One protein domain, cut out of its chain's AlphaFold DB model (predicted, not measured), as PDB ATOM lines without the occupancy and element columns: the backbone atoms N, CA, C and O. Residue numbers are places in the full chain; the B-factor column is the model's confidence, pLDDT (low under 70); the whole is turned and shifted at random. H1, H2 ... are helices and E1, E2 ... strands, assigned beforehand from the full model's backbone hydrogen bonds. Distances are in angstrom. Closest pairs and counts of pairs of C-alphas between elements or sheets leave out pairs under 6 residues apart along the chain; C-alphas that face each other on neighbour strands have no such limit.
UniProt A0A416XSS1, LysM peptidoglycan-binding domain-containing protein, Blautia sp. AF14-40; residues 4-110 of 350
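Overview. This is residues 4 to 110 of the 350 residues of the protein "LysM peptidoglycan-binding domain-containing protein" of Blautia sp. AF14-40 (UniProt A0A416XSS1). A small, strongly twisted sheet of four strands with helix H2 over one face makes one end of the domain, and helices H1 and H3 stand near each other at the other end, away from the sheet. Two drawn-out stretches, residues 25 to 32 and 88 to 97, join these two helices to the sheet, and the arrangement is loosely filled between its ends. The 107 printed residues hold three named helices and four named strands, in the order H1 E1 H2 E2 E3 E4 H3; the sheet is mixed, in the order E1 E2 E3 E4, and the class is mixed, helices and strands. The whole is only just compact, close to loose, with a radius of gyration of the C-alphas of 15.4 A and spans of 40 by 32 by 28 A.

Arrangement. Start at H1, residues 12 to 24, which is not on the sheet. Next come E1, residues 33 to 37, H2, residues 47 to 56, and E2, residues 63 to 68: a strand-helix-strand unit, two parallel neighbour strands with a helix between, its crossover right-handed. Look at N 36 and O 65, 2.8 A apart and within hydrogen-bond range; E1 and E2 are parallel at 13 degrees. H2 is on the sheet at a height of 7.8 A, over E2 and slantwise to the strands, at 42 degrees to E2 on the local plane; its closest C-alpha pair with E2 is His 53 and Leu 64, 7.3 A. E3, residues 73 to 80, forms a hairpin with E2, antiparallel at 156 degrees, with N 77 and O 64 2.8 A apart. E4, residues 83 to 87, forms a hairpin with E3, antiparallel at 139 degrees, with N 87 and O 76 2.8 A apart. E2, E3 and E4 are a meander, each strand the antiparallel neighbour of the one before. The closest C-alphas of H2 and E4 are those of Ile 50 and Leu 84, 7.1 A apart. Last comes H3, residues 98 to 107, not on the sheet but near H1, with 5 pairs of C-alphas within 10 A. In H1, H2 and H3 every O i to N i+4 pair is within hydrogen-bond range.

Along the chain. Find C-alpha 12 at (207.978, 196.270, 162.529); from there H1 runs 18.1 A to C-alpha 24. E1 spans 13.9 A, H2 14.2 A, E2 16.3 A, E3 21.1 A and E4 12.2 A. H3 covers 14.3 A and ends at C-alpha 107, (208.929, 185.710, 143.538).

Size, cuts and confidence. The C-alphas farthest apart are those of Gly 81 and Asn 110, at 45.8 A. The printed part has no cut, and no link is long. Residues 91 to 96 stand free, as do 104 to 109, of which 104 to 107 belong to H3. The mean pLDDT of the printed part is 84.5; look for values under 70 at residues 4 to 7, 40 to 43, 70 to 71 and 110.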
ATOM      1  N   ALA A   4     194.529 209.070 153.522       43.94
ATOM      2  CA  ALA A   4     194.249 208.447 154.807       43.94
ATOM      3  C   ALA A   4     195.586 207.948 155.391       43.94
ATOM      4  O   ALA A   4     196.393 207.400 154.629       43.94
ATOM      5  N   PRO A   5     195.832 208.091 156.707       47.47
ATOM      6  CA  PRO A   5     197.071 207.611 157.326       47.47
ATOM      7  C   PRO A   5     197.286 206.095 157.135       47.47
ATOM      8  O   PRO A   5     198.421 205.628 157.134       47.47
ATOM      9  N   ASP A   6     196.213 205.349 156.857       51.03
ATOM     10  CA  ASP A   6     196.178 203.907 156.571       51.03
ATOM     11  C   ASP A   6     196.889 203.480 155.259       51.03
ATOM     12  O   ASP A   6     196.772 202.328 154.837       51.03
ATOM     13  N   HIS A   7     197.575 204.387 154.551       63.06
ATOM     14  CA  HIS A   7     198.245 204.109 153.267       63.06
ATOM     15  C   HIS A   7     199.773 204.281 153.281       63.06
ATOM     16  O   HIS A   7     200.417 204.012 152.269       63.06
ATOM     17  N   LEU A   8     200.369 204.700 154.402       76.06
ATOM     18  CA  LEU A   8     201.824 204.869 154.558       76.06
ATOM     19  C   LEU A   8     202.318 204.145 155.818       76.06
ATOM     20  O   LEU A   8     202.828 204.757 156.755       76.06
ATOM     21  N   VAL A   9     202.124 202.824 155.842       82.81
ATOM     22  CA  VAL A   9     202.464 201.958 156.979       82.81
ATOM     23  C   VAL A   9     203.852 201.346 156.789       82.81
ATOM     24  O   VAL A   9     204.098 200.625 155.827       82.81
ATOM     25  N   PHE A  10     204.744 201.621 157.739       88.50
ATOM     26  CA  PHE A  10     206.110 201.099 157.817       88.50
ATOM     27  C   PHE A  10     206.339 200.502 159.216       88.50
ATOM     28  O   PHE A  10     207.137 201.023 160.000       88.50
ATOM     29  N   ASP A  11     205.565 199.469 159.558       90.00
ATOM     30  CA  ASP A  11     205.602 198.808 160.868       90.00
ATOM     31  C   ASP A  11     206.732 197.768 161.000       90.00
ATOM     32  O   ASP A  11     207.424 197.437 160.035       90.00
ATOM     33  N   ASP A  12     206.925 197.246 162.215       90.38
ATOM     34  CA  ASP A  12     207.978 196.270 162.529       90.38
ATOM     35  C   ASP A  12     207.886 194.983 161.685       90.38
ATOM     36  O   ASP A  12     208.906 194.334 161.443       90.38
ATOM     37  N   ALA A  13     206.692 194.601 161.212       92.81
ATOM     38  CA  ALA A  13     206.515 193.420 160.372       92.81
ATOM     39  C   ALA A  13     206.985 193.695 158.935       92.81
ATOM     40  O   ALA A  13     207.747 192.898 158.387       92.81
ATOM     41  N   VAL A  14     206.625 194.855 158.374       92.19
ATOM     42  CA  VAL A  14     207.144 195.334 157.080       92.19
ATOM     43  C   VAL A  14     208.669 195.469 157.122       92.19
ATOM     44  O   VAL A  14     209.347 195.010 156.204       92.19
ATOM     45  N   TRP A  15     209.240 196.031 158.195       93.75
ATOM     46  CA  TRP A  15     210.700 196.113 158.341       93.75
ATOM     47  C   TRP A  15     211.362 194.743 158.467       93.75
ATOM     48  O   TRP A  15     212.417 194.535 157.871       93.75
ATOM     49  N   THR A  16     210.742 193.793 159.172       95.62
ATOM     50  CA  THR A  16     211.254 192.416 159.259       95.62
ATOM     51  C   THR A  16     211.294 191.755 157.878       95.62
ATOM     52  O   THR A  16     212.343 191.254 157.484       95.62
ATOM     53  N   GLU A  17     210.211 191.830 157.095       94.06
ATOM     54  CA  GLU A  17     210.172 191.276 155.730       94.06
ATOM     55  C   GLU A  17     211.215 191.935 154.807       94.06
ATOM     56  O   GLU A  17     211.941 191.249 154.084       94.06
ATOM     57  N   VAL A  18     211.352 193.265 154.873       93.69
ATOM     58  CA  VAL A  18     212.372 194.010 154.117       93.69
ATOM     59  C   VAL A  18     213.788 193.570 154.508       93.69
ATOM     60  O   VAL A  18     214.634 193.393 153.629       93.69
ATOM     61  N   HIS A  19     214.067 193.350 155.795       93.69
ATOM     62  CA  HIS A  19     215.376 192.886 156.253       93.69
ATOM     63  C   HIS A  19     215.670 191.431 155.854       93.69
ATOM     64  O   HIS A  19     216.773 191.168 155.369       93.69
ATOM     65  N   ASP A  20     214.694 190.523 155.933       94.56
ATOM     66  CA  ASP A  20     214.824 189.137 155.455       94.56
ATOM     67  C   ASP A  20     215.125 189.086 153.943       94.56
ATOM     68  O   ASP A  20     215.999 188.340 153.485       94.56
ATOM     69  N   VAL A  21     214.452 189.924 153.144       94.31
ATOM     70  CA  VAL A  21     214.708 190.068 151.699       94.31
ATOM     71  C   VAL A  21     216.104 190.644 151.428       94.31
ATOM     72  O   VAL A  21     216.813 190.150 150.541       94.31
ATOM     73  N   MET A  22     216.532 191.650 152.196       94.50
ATOM     74  CA  MET A  22     217.875 192.233 152.094       94.50
ATOM     75  C   MET A  22     218.972 191.214 152.432       94.50
ATOM     76  O   MET A  22     219.956 191.126 151.695       94.50
ATOM     77  N   GLU A  23     218.809 190.400 153.482       93.69
ATOM     78  CA  GLU A  23     219.780 189.353 153.824       93.69
ATOM     79  C   GLU A  23     219.777 188.210 152.797       93.69
ATOM     80  O   GLU A  23     220.848 187.736 152.406       93.69
ATOM     81  N   LYS A  24     218.608 187.779 152.300       94.62
ATOM     82  CA  LYS A  24     218.510 186.694 151.307       94.62
ATOM     83  C   LYS A  24     219.149 187.079 149.965       94.62
ATOM     84  O   LYS A  24     219.876 186.258 149.399       94.62
ATOM     85  N   TYR A  25     218.933 188.308 149.478       94.31
ATOM     86  CA  TYR A  25     219.315 188.729 148.118       94.31
ATOM     87  C   TYR A  25     220.331 189.871 148.046       94.31
ATOM     88  O   TYR A  25     221.348 189.750 147.361       94.31
ATOM     89  N   PHE A  26     220.074 190.989 148.722       94.31
ATOM     90  CA  PHE A  26     220.744 192.272 148.478       94.31
ATOM     91  C   PHE A  26     221.942 192.497 149.417       94.31
ATOM     92  O   PHE A  26     222.120 193.552 150.030       94.31
ATOM     93  N   LYS A  27     222.798 191.476 149.519       90.62
ATOM     94  CA  LYS A  27     223.957 191.455 150.423       90.62
ATOM     95  C   LYS A  27     224.924 192.605 150.132       90.62
ATOM     96  O   LYS A  27     225.317 192.824 148.989       90.62
ATOM     97  N   ASN A  28     225.346 193.292 151.194       89.31
ATOM     98  CA  ASN A  28     226.175 194.506 151.168       89.31
ATOM     99  C   ASN A  28     225.534 195.733 150.479       89.31
ATOM    100  O   ASN A  28     226.241 196.706 150.224       89.31
ATOM    101  N   GLN A  29     224.229 195.717 150.189       90.88
ATOM    102  CA  GLN A  29     223.495 196.908 149.750       90.88
ATOM    103  C   GLN A  29     222.857 197.628 150.948       90.88
ATOM    104  O   GLN A  29     222.713 197.062 152.032       90.88
ATOM    105  N   GLN A  30     222.458 198.884 150.748       90.94
ATOM    106  CA  GLN A  30     221.765 199.703 151.743       90.94
ATOM    107  C   GLN A  30     220.492 200.285 151.127       90.94
ATOM    108  O   GLN A  30     220.469 200.646 149.952       90.94
ATOM    109  N   ILE A  31     219.442 200.422 151.936       92.62
ATOM    110  CA  ILE A  31     218.208 201.109 151.549       92.62
ATOM    111  C   ILE A  31     218.514 202.608 151.392       92.62
ATOM    112  O   ILE A  31     218.808 203.296 152.371       92.62
ATOM    113  N   LEU A  32     218.468 203.109 150.154       92.88
ATOM    114  CA  LEU A  32     218.747 204.512 149.811       92.88
ATOM    115  C   LEU A  32     217.491 205.398 149.755       92.88
ATOM    116  O   LEU A  32     217.594 206.588 149.481       92.88
ATOM    117  N   GLY A  33     216.306 204.849 150.012       93.75
ATOM    118  CA  GLY A  33     215.056 205.587 149.886       93.75
ATOM    119  C   GLY A  33     213.857 204.674 149.685       93.75
ATOM    120  O   GLY A  33     213.938 203.469 149.925       93.75
ATOM    121  N   TRP A  34     212.762 205.263 149.216       93.69
ATOM    122  CA  TRP A  34     211.508 204.574 148.913       93.69
ATOM    123  C   TRP A  34     210.817 205.175 147.688       93.69
ATOM    124  O   TRP A  34     211.102 206.306 147.290       93.69
ATOM    125  N   ALA A  35     209.910 204.408 147.083       91.38
ATOM    126  CA  ALA A  35     209.119 204.834 145.933       91.38
ATOM    127  C   ALA A  35     207.637 204.973 146.308       91.38
ATOM    128  O   ALA A  35     207.119 204.190 147.103       91.38
ATOM    129  N   LEU A  36     206.956 205.949 145.707       88.69
ATOM    130  CA  LEU A  36     205.542 206.233 145.928       88.69
ATOM    131  C   LEU A  36     204.831 206.458 144.589       88.69
ATOM    132  O   LEU A  36     205.167 207.371 143.836       88.69
ATOM    133  N   SER A  37     203.818 205.637 144.317       85.25
ATOM    134  CA  SER A  37     202.953 205.744 143.141       85.25
ATOM    135  C   SER A  37     201.512 205.927 143.608       85.25
ATOM    136  O   SER A  37     200.889 204.985 144.097       85.25
ATOM    137  N   LEU A  38     201.003 207.158 143.511       76.38
ATOM    138  CA  LEU A  38     199.634 207.519 143.884       76.38
ATOM    139  C   LEU A  38     198.997 208.349 142.754       76.38
ATOM    140  O   LEU A  38     199.507 209.428 142.445       76.38
ATOM    141  N   PRO A  39     197.891 207.896 142.136       72.12
ATOM    142  CA  PRO A  39     197.204 208.663 141.100       72.12
ATOM    143  C   PRO A  39     196.447 209.859 141.700       72.12
ATOM    144  O   PRO A  39     195.914 209.777 142.807       72.12
ATOM    145  N   GLY A  40     196.352 210.959 140.948       61.72
ATOM    146  CA  GLY A  40     195.532 212.121 141.315       61.72
ATOM    147  C   GLY A  40     196.075 213.012 142.444       61.72
ATOM    148  O   GLY A  40     195.321 213.834 142.968       61.72
ATOM    149  N   TYR A  41     197.352 212.877 142.817       63.59
ATOM    150  CA  TYR A  41     198.054 213.828 143.687       63.59
ATOM    151  C   TYR A  41     198.852 214.832 142.849       63.59
ATOM    152  O   TYR A  41     199.413 214.470 141.817       63.59
ATOM    153  N   GLY A  42     198.897 216.088 143.301       62.81
ATOM    154  CA  GLY A  42     199.652 217.155 142.639       62.81
ATOM    155  C   GLY A  42     201.172 217.022 142.787       62.81
ATOM    156  O   GLY A  42     201.688 216.025 143.295       62.81
ATOM    157  N   GLU A  43     201.881 218.058 142.340       64.88
ATOM    158  CA  GLU A  43     203.346 218.176 142.418       64.88
ATOM    159  C   GLU A  43     203.854 218.303 143.874       64.88
ATOM    160  O   GLU A  43     204.937 217.815 144.217       64.88
ATOM    161  N   ASP A  44     203.037 218.911 144.744       72.25
ATOM    162  CA  ASP A  44     203.320 219.125 146.165       72.25
ATOM    163  C   ASP A  44     203.205 217.843 147.007       72.25
ATOM    164  O   ASP A  44     202.206 217.117 146.974       72.25
ATOM    165  N   LEU A  45     204.204 217.613 147.865       80.12
ATOM    166  CA  LEU A  45     204.171 216.540 148.857       80.12
ATOM    167  C   LEU A  45     203.298 216.927 150.060       80.12
ATOM    168  O   LEU A  45     203.523 217.947 150.710       80.12
ATOM    169  N   ASN A  46     202.345 216.062 150.414       83.00
ATOM    170  CA  ASN A  46     201.572 216.196 151.648       83.00
ATOM    171  C   ASN A  46     202.471 216.008 152.890       83.00
ATOM    172  O   ASN A  46     203.403 215.200 152.873       83.00
ATOM    173  N   GLU A  47     202.150 216.692 153.993       84.94
ATOM    174  CA  GLU A  47     202.890 216.593 155.259       84.94
ATOM    175  C   GLU A  47     203.035 215.142 155.756       84.94
ATOM    176  O   GLU A  47     204.089 214.782 156.274       84.94
ATOM    177  N   GLN A  48     202.038 214.275 155.535       84.88
ATOM    178  CA  GLN A  48     202.124 212.849 155.881       84.88
ATOM    179  C   GLN A  48     203.255 212.124 155.130       84.88
ATOM    180  O   GLN A  48     203.966 211.321 155.729       84.88
ATOM    181  N   ILE A  49     203.465 212.434 153.844       87.81
ATOM    182  CA  ILE A  49     204.530 211.839 153.017       87.81
ATOM    183  C   ILE A  49     205.903 212.323 153.503       87.81
ATOM    184  O   ILE A  49     206.832 211.529 153.646       87.81
ATOM    185  N   ILE A  50     206.018 213.619 153.813       88.00
ATOM    186  CA  ILE A  50     207.240 214.222 154.367       88.00
ATOM    187  C   ILE A  50     207.557 213.604 155.736       88.00
ATOM    188  O   ILE A  50     208.692 213.202 155.978       88.00
ATOM    189  N   ARG A  51     206.556 213.460 156.612       87.94
ATOM    190  CA  ARG A  51     206.697 212.853 157.944       87.94
ATOM    191  C   ARG A  51     207.091 211.376 157.859       87.94
ATOM    192  O   ARG A  51     208.012 210.964 158.556       87.94
ATOM    193  N   ALA A  52     206.475 210.599 156.964       89.88
ATOM    194  CA  ALA A  52     206.859 209.208 156.715       89.88
ATOM    195  C   ALA A  52     208.315 209.094 156.220       89.88
ATOM    196  O   ALA A  52     209.078 208.275 156.736       89.88
ATOM    197  N   HIS A  53     208.739 209.961 155.292       90.94
ATOM    198  CA  HIS A  53     210.133 210.011 154.850       90.94
ATOM    199  C   HIS A  53     211.085 210.347 156.009       90.94
ATOM    200  O   HIS A  53     212.081 209.657 156.189       90.94
ATOM    201  N   LEU A  54     210.788 211.364 156.825       89.44
ATOM    202  CA  LEU A  54     211.663 211.772 157.933       89.44
ATOM    203  C   LEU A  54     211.762 210.717 159.046       89.44
ATOM    204  O   LEU A  54     212.853 210.502 159.572       89.44
ATOM    205  N   ASN A  55     210.656 210.046 159.375       89.94
ATOM    206  CA  ASN A  55     210.609 209.031 160.429       89.94
ATOM    207  C   ASN A  55     211.375 207.754 160.050       89.94
ATOM    208  O   ASN A  55     212.096 207.203 160.878       89.94
ATOM    209  N   HIS A  56     211.217 207.284 158.809       90.62
ATOM    210  CA  HIS A  56     211.701 205.964 158.382       90.62
ATOM    211  C   HIS A  56     212.946 206.012 157.485       90.62
ATOM    212  O   HIS A  56     213.746 205.080 157.469       90.62
ATOM    213  N   PHE A  57     213.147 207.117 156.767       91.56
ATOM    214  CA  PHE A  57     214.228 207.323 155.802       91.56
ATOM    215  C   PHE A  57     215.019 208.597 156.145       91.56
ATOM    216  O   PHE A  57     215.465 209.329 155.268       91.56
ATOM    217  N   GLY A  58     215.203 208.876 157.439       79.44
ATOM    218  CA  GLY A  58     215.920 210.056 157.920       79.44
ATOM    219  C   GLY A  58     217.417 210.040 157.581       79.44
ATOM    220  O   GLY A  58     218.217 209.420 158.285       79.44
ATOM    221  N   GLY A  59     217.814 210.780 156.543       80.94
ATOM    222  CA  GLY A  59     219.214 211.003 156.176       80.94
ATOM    223  C   GLY A  59     219.376 211.932 154.971       80.94
ATOM    224  O   GLY A  59     218.497 212.025 154.123       80.94
ATOM    225  N   ASN A  60     220.524 212.608 154.867       82.25
ATOM    226  CA  ASN A  60     220.854 213.449 153.703       82.25
ATOM    227  C   ASN A  60     221.146 212.615 152.435       82.25
ATOM    228  O   ASN A  60     221.244 213.159 151.342       82.25
ATOM    229  N   ASP A  61     221.339 211.307 152.598       86.75
ATOM    230  CA  ASP A  61     221.619 210.304 151.568       86.75
ATOM    231  C   ASP A  61     220.381 209.436 151.261       86.75
ATOM    232  O   ASP A  61     220.510 208.304 150.787       86.75
ATOM    233  N   LYS A  62     219.184 209.928 151.609       92.56
ATOM    234  CA  LYS A  62     217.908 209.234 151.433       92.56
ATOM    235  C   LYS A  62     217.016 209.984 150.452       92.56
ATOM    236  O   LYS A  62     216.978 211.214 150.442       92.56
ATOM    237  N   THR A  63     216.304 209.231 149.619       93.12
ATOM    238  CA  THR A  63     215.457 209.776 148.552       93.12
ATOM    239  C   THR A  63     214.013 209.282 148.638       93.12
ATOM    240  O   THR A  63     213.710 208.242 149.226       93.12
ATOM    241  N   LEU A  64     213.103 210.063 148.064       92.50
ATOM    242  CA  LEU A  64     211.746 209.642 147.723       92.50
ATOM    243  C   LEU A  64     211.610 209.700 146.200       92.50
ATOM    244  O   LEU A  64     211.866 210.745 145.610       92.50
ATOM    245  N   PHE A  65     211.197 208.606 145.567       91.69
ATOM    246  CA  PHE A  65     210.905 208.553 144.135       91.69
ATOM    247  C   PHE A  65     209.387 208.566 143.906       91.69
ATOM    248  O   PHE A  65     208.707 207.581 144.193       91.69
ATOM    249  N   ARG A  66     208.841 209.687 143.424       88.25
ATOM    250  CA  ARG A  66     207.416 209.842 143.087       88.25
ATOM    251  C   ARG A  66     207.194 209.480 141.621       88.25
ATOM    252  O   ARG A  66     207.889 210.001 140.753       88.25
ATOM    253  N   VAL A  67     206.194 208.642 141.358       85.38
ATOM    254  CA  VAL A  67     205.760 208.272 140.002       85.38
ATOM    255  C   VAL A  67     204.281 208.617 139.831       85.38
ATOM    256  O   VAL A  67     203.425 207.977 140.442       85.38
ATOM    257  N   ASN A  68     203.958 209.602 138.989       80.25
ATOM    258  CA  ASN A  68     202.572 209.871 138.597       80.25
ATOM    259  C   ASN A  68     202.225 209.105 137.313       80.25
ATOM    260  O   ASN A  68     202.499 209.560 136.201       80.25
ATOM    261  N   GLY A  69     201.560 207.957 137.459       70.38
ATOM    262  CA  GLY A  69     201.178 207.097 136.335       70.38
ATOM    263  C   GLY A  69     200.203 207.714 135.318       70.38
ATOM    264  O   GLY A  69     200.093 207.185 134.214       70.38
ATOM    265  N   GLN A  70     199.506 208.812 135.648       69.19
ATOM    266  CA  GLN A  70     198.618 209.498 134.694       69.19
ATOM    267  C   GLN A  70     199.378 210.468 133.780       69.19
ATOM    268  O   GLN A  70     199.080 210.550 132.590       69.19
ATOM    269  N   GLU A  71     200.369 211.172 134.326       68.19
ATOM    270  CA  GLU A  71     201.124 212.226 133.626       68.19
ATOM    271  C   GLU A  71     202.496 211.740 133.129       68.19
ATOM    272  O   GLU A  71     203.133 212.411 132.321       68.19
ATOM    273  N   LYS A  72     202.924 210.544 133.563       72.62
ATOM    274  CA  LYS A  72     204.271 209.973 133.368       72.62
ATOM    275  C   LYS A  72     205.379 210.862 133.942       72.62
ATOM    276  O   LYS A  72     206.477 210.935 133.397       72.62
ATOM    277  N   GLU A  73     205.072 211.530 135.048       79.06
ATOM    278  CA  GLU A  73     206.043 212.303 135.815       79.06
ATOM    279  C   GLU A  73     206.821 211.364 136.749       79.06
ATOM    280  O   GLU A  73     206.220 210.628 137.536       79.06
ATOM    281  N   GLU A  74     208.151 211.396 136.665       86.75
ATOM    282  CA  GLU A  74     209.071 210.637 137.515       86.75
ATOM    283  C   GLU A  74     210.018 211.623 138.211       86.75
ATOM    284  O   GLU A  74     210.935 212.164 137.590       86.75
ATOM    285  N   THR A  75     209.782 211.872 139.501       88.31
ATOM    286  CA  THR A  75     210.436 212.958 140.247       88.31
ATOM    287  C   THR A  75     211.058 212.431 141.535       88.31
ATOM    288  O   THR A  75     210.378 211.890 142.410       88.31
ATOM    289  N   PHE A  76     212.373 212.611 141.667       91.25
ATOM    290  CA  PHE A  76     213.101 212.351 142.908       91.25
ATOM    291  C   PHE A  76     212.988 213.543 143.858       91.25
ATOM    292  O   PHE A  76     213.027 214.692 143.422       91.25
ATOM    293  N   TYR A  77     212.930 213.275 145.159       91.00
ATOM    294  CA  TYR A  77     213.042 214.282 146.209       91.00
ATOM    295  C   TYR A  77     214.165 213.909 147.185       91.00
ATOM    296  O   TYR A  77     214.288 212.747 147.581       91.00
ATOM    297  N   THR A  78     214.964 214.901 147.575       90.50
ATOM    298  CA  THR A  78     216.105 214.797 148.505       90.50
ATOM    299  C   THR A  78     215.890 215.709 149.713       90.50
ATOM    300  O   THR A  78     215.187 216.717 149.614       90.50
ATOM    301  N   TYR A  79     216.478 215.381 150.869       87.56
ATOM    302  CA  TYR A  79     216.398 216.238 152.058       87.56
ATOM    303  C   TYR A  79     217.514 217.294 152.073       87.56
ATOM    304  O   TYR A  79     218.648 217.025 152.471       87.56
ATOM    305  N   GLU A  80     217.181 218.519 151.661       83.62
ATOM    306  CA  GLU A  80     218.131 219.621 151.497       83.62
ATOM    307  C   GLU A  80     217.682 220.908 152.199       83.62
ATOM    308  O   GLU A  80     216.579 221.429 152.005       83.62
ATOM    309  N   GLY A  81     218.577 221.473 153.015       78.50
ATOM    310  CA  GLY A  81     218.334 222.746 153.703       78.50
ATOM    311  C   GLY A  81     217.195 222.707 154.729       78.50
ATOM    312  O   GLY A  81     216.656 223.758 155.063       78.50
ATOM    313  N   GLY A  82     216.821 221.517 155.215       81.00
ATOM    314  CA  GLY A  82     215.759 221.322 156.205       81.00
ATOM    315  C   GLY A  82     214.399 220.896 155.635       81.00
ATOM    316  O   GLY A  82     213.477 220.671 156.415       81.00
ATOM    317  N   THR A  83     214.262 220.751 154.312       85.25
ATOM    318  CA  THR A  83     213.014 220.332 153.646       85.25
ATOM    319  C   THR A  83     213.279 219.296 152.557       85.25
ATOM    320  O   THR A  83     214.392 219.216 152.038       85.25
ATOM    321  N   LEU A  84     212.259 218.523 152.175       87.50
ATOM    322  CA  LEU A  84     212.324 217.723 150.951       87.50
ATOM    323  C   LEU A  84     212.208 218.654 149.732       87.50
ATOM    324  O   LEU A  84     211.342 219.530 149.710       87.50
ATOM    325  N   ARG A  85     213.088 218.490 148.740       88.38
ATOM    326  CA  ARG A  85     213.110 219.269 147.490       88.38
ATOM    327  C   ARG A  85     213.087 218.343 146.289       88.38
ATOM    328  O   ARG A  85     213.820 217.359 146.279       88.38
ATOM    329  N   SER A  86     212.290 218.675 145.277       88.75
ATOM    330  CA  SER A  86     212.325 217.989 143.987       88.75
ATOM    331  C   SER A  86     213.682 218.207 143.310       88.75
ATOM    332  O   SER A  86     214.159 219.332 143.162       88.75
ATOM    333  N   THR A  87     214.317 217.108 142.910       85.19
ATOM    334  CA  THR A  87     215.555 217.075 142.130       85.19
ATOM    335  C   THR A  87     215.194 216.671 140.707       85.19
ATOM    336  O   THR A  87     214.868 215.516 140.438       85.19
ATOM    337  N   GLY A  88     215.202 217.647 139.798       77.31
ATOM    338  CA  GLY A  88     214.833 217.442 138.400       77.31
ATOM    339  C   GLY A  88     215.953 216.794 137.584       77.31
ATOM    340  O   GLY A  88     217.056 217.332 137.508       77.31
ATOM    341  N   GLY A  89     215.630 215.690 136.907       78.31
ATOM    342  CA  GLY A  89     216.525 215.000 135.975       78.31
ATOM    343  C   GLY A  89     217.446 213.967 136.631       78.31
ATOM    344  O   GLY A  89     218.041 214.192 137.680       78.31
ATOM    345  N   PHE A  90     217.579 212.816 135.976       83.12
ATOM    346  CA  PHE A  90     218.433 211.704 136.391       83.12
ATOM    347  C   PHE A  90     218.908 210.915 135.162       83.12
ATOM    348  O   PHE A  90     218.343 211.035 134.075       83.12
ATOM    349  N   TYR A  91     219.942 210.092 135.337       83.38
ATOM    350  CA  TYR A  91     220.445 209.181 134.308       83.38
ATOM    351  C   TYR A  91     220.291 207.736 134.781       83.38
ATOM    352  O   TYR A  91     220.853 207.357 135.808       83.38
ATOM    353  N   ILE A  92     219.555 206.917 134.023       81.50
ATOM    354  CA  ILE A  92     219.501 205.469 134.248       81.50
ATOM    355  C   ILE A  92     220.740 204.837 133.607       81.50
ATOM    356  O   ILE A  92     220.896 204.854 132.386       81.50
ATOM    357  N   TYR A  93     221.603 204.249 134.433       81.00
ATOM    358  CA  TYR A  93     222.707 203.408 133.981       81.00
ATOM    359  C   TYR A  93     222.297 201.939 134.089       81.00
ATOM    360  O   TYR A  93     221.934 201.465 135.163       81.00
ATOM    361  N   TYR A  94     222.351 201.211 132.973       81.81
ATOM    362  CA  TYR A  94     222.031 199.786 132.944       81.81
ATOM    363  C   TYR A  94     223.266 198.949 133.286       81.81
ATOM    364  O   TYR A  94     224.161 198.782 132.457       81.81
ATOM    365  N   GLU A  95     223.287 198.386 134.492       86.69
ATOM    366  CA  GLU A  95     224.240 197.354 134.907       86.69
ATOM    367  C   GLU A  95     223.545 196.007 135.171       86.69
ATOM    368  O   GLU A  95     222.318 195.914 135.269       86.69
ATOM    369  N   LYS A  96     224.328 194.925 135.269       87.75
ATOM    370  CA  LYS A  96     223.794 193.572 135.475       87.75
ATOM    371  C   LYS A  96     223.450 193.335 136.952       87.75
ATOM    372  O   LYS A  96     224.258 192.800 137.707       87.75
ATOM    373  N   ASN A  97     222.228 193.679 137.347       89.12
ATOM    374  CA  ASN A  97     221.733 193.469 138.709       89.12
ATOM    375  C   ASN A  97     221.313 191.999 138.960       89.12
ATOM    376  O   ASN A  97     220.131 191.649 138.942       89.12
ATOM    377  N   GLU A  98     222.302 191.125 139.183       91.00
ATOM    378  CA  GLU A  98     222.088 189.707 139.526       91.00
ATOM    379  C   GLU A  98     221.251 189.485 140.810       91.00
ATOM    380  O   GLU A  98     220.409 188.580 140.794       91.00
ATOM    381  N   PRO A  99     221.385 190.287 141.893       91.94
ATOM    382  CA  PRO A  99     220.492 190.206 143.054       91.94
ATOM    383  C   PRO A  99     219.012 190.408 142.699       91.94
ATOM    384  O   PRO A  99     218.179 189.570 143.041       91.94
ATOM    385  N   MET A 100     218.689 191.467 141.945       90.38
ATOM    386  CA  MET A 100     217.317 191.771 141.518       90.38
ATOM    387  C   MET A 100     216.759 190.684 140.595       90.38
ATOM    388  O   MET A 100     215.614 190.265 140.759       90.38
ATOM    389  N   GLN A 101     217.573 190.172 139.665       89.44
ATOM    390  CA  GLN A 101     217.189 189.045 138.811       89.44
ATOM    391  C   GLN A 101     216.870 187.794 139.647       89.44
ATOM    392  O   GLN A 101     215.867 187.127 139.400       89.44
ATOM    393  N   SER A 102     217.689 187.496 140.660       90.31
ATOM    394  CA  SER A 102     217.510 186.331 141.537       90.31
ATOM    395  C   SER A 102     216.244 186.437 142.395       90.31
ATOM    396  O   SER A 102     215.516 185.457 142.536       90.31
ATOM    397  N   TYR A 103     215.950 187.632 142.917       91.62
ATOM    398  CA  TYR A 103     214.709 187.932 143.638       91.62
ATOM    399  C   TYR A 103     213.476 187.753 142.741       91.62
ATOM    400  O   TYR A 103     212.539 187.047 143.110       91.62
ATOM    401  N   LEU A 104     213.490 188.335 141.536       90.00
ATOM    402  CA  LEU A 104     212.360 188.259 140.603       90.00
ATOM    403  C   LEU A 104     212.062 186.824 140.148       90.00
ATOM    404  O   LEU A 104     210.902 186.510 139.894       90.00
ATOM    405  N   ILE A 105     213.066 185.949 140.063       88.44
ATOM    406  CA  ILE A 105     212.869 184.535 139.716       88.44
ATOM    407  C   ILE A 105     212.141 183.777 140.840       88.44
ATOM    408  O   ILE A 105     211.180 183.064 140.553       88.44
ATOM    409  N   ASP A 106     212.550 183.957 142.101       88.88
ATOM    410  CA  ASP A 106     211.936 183.300 143.273       88.88
ATOM    411  C   ASP A 106     210.484 183.773 143.478       88.88
ATOM    412  O   ASP A 106     209.565 182.958 143.569       88.88
ATOM    413  N   GLN A 107     210.258 185.092 143.418       84.25
ATOM    414  CA  GLN A 107     208.929 185.710 143.538       84.25
ATOM    415  C   GLN A 107     207.956 185.249 142.440       84.25
ATOM    416  O   GLN A 107     206.780 185.006 142.705       84.25
ATOM    417  N   ASN A 108     208.440 185.053 141.208       83.25
ATOM    418  CA  ASN A 108     207.634 184.510 140.108       83.25
ATOM    419  C   ASN A 108     207.542 182.970 140.107       83.25
ATOM    420  O   ASN A 108     207.145 182.386 139.097       83.25
ATOM    421  N   GLN A 109     207.880 182.286 141.209       75.75
ATOM    422  CA  GLN A 109     207.818 180.820 141.341       75.75
ATOM    423  C   GLN A 109     208.644 180.079 140.268       75.75
ATOM    424  O   GLN A 109     208.231 179.028 139.774       75.75
ATOM    425  N   ASN A 110     209.770 180.660 139.840       64.38
ATOM    426  CA  ASN A 110     210.592 180.201 138.715       64.38
ATOM    427  C   ASN A 110     209.835 180.040 137.376       64.38
ATOM    428  O   ASN A 110     210.322 179.352 136.474       64.38
TER     429      ASN A 110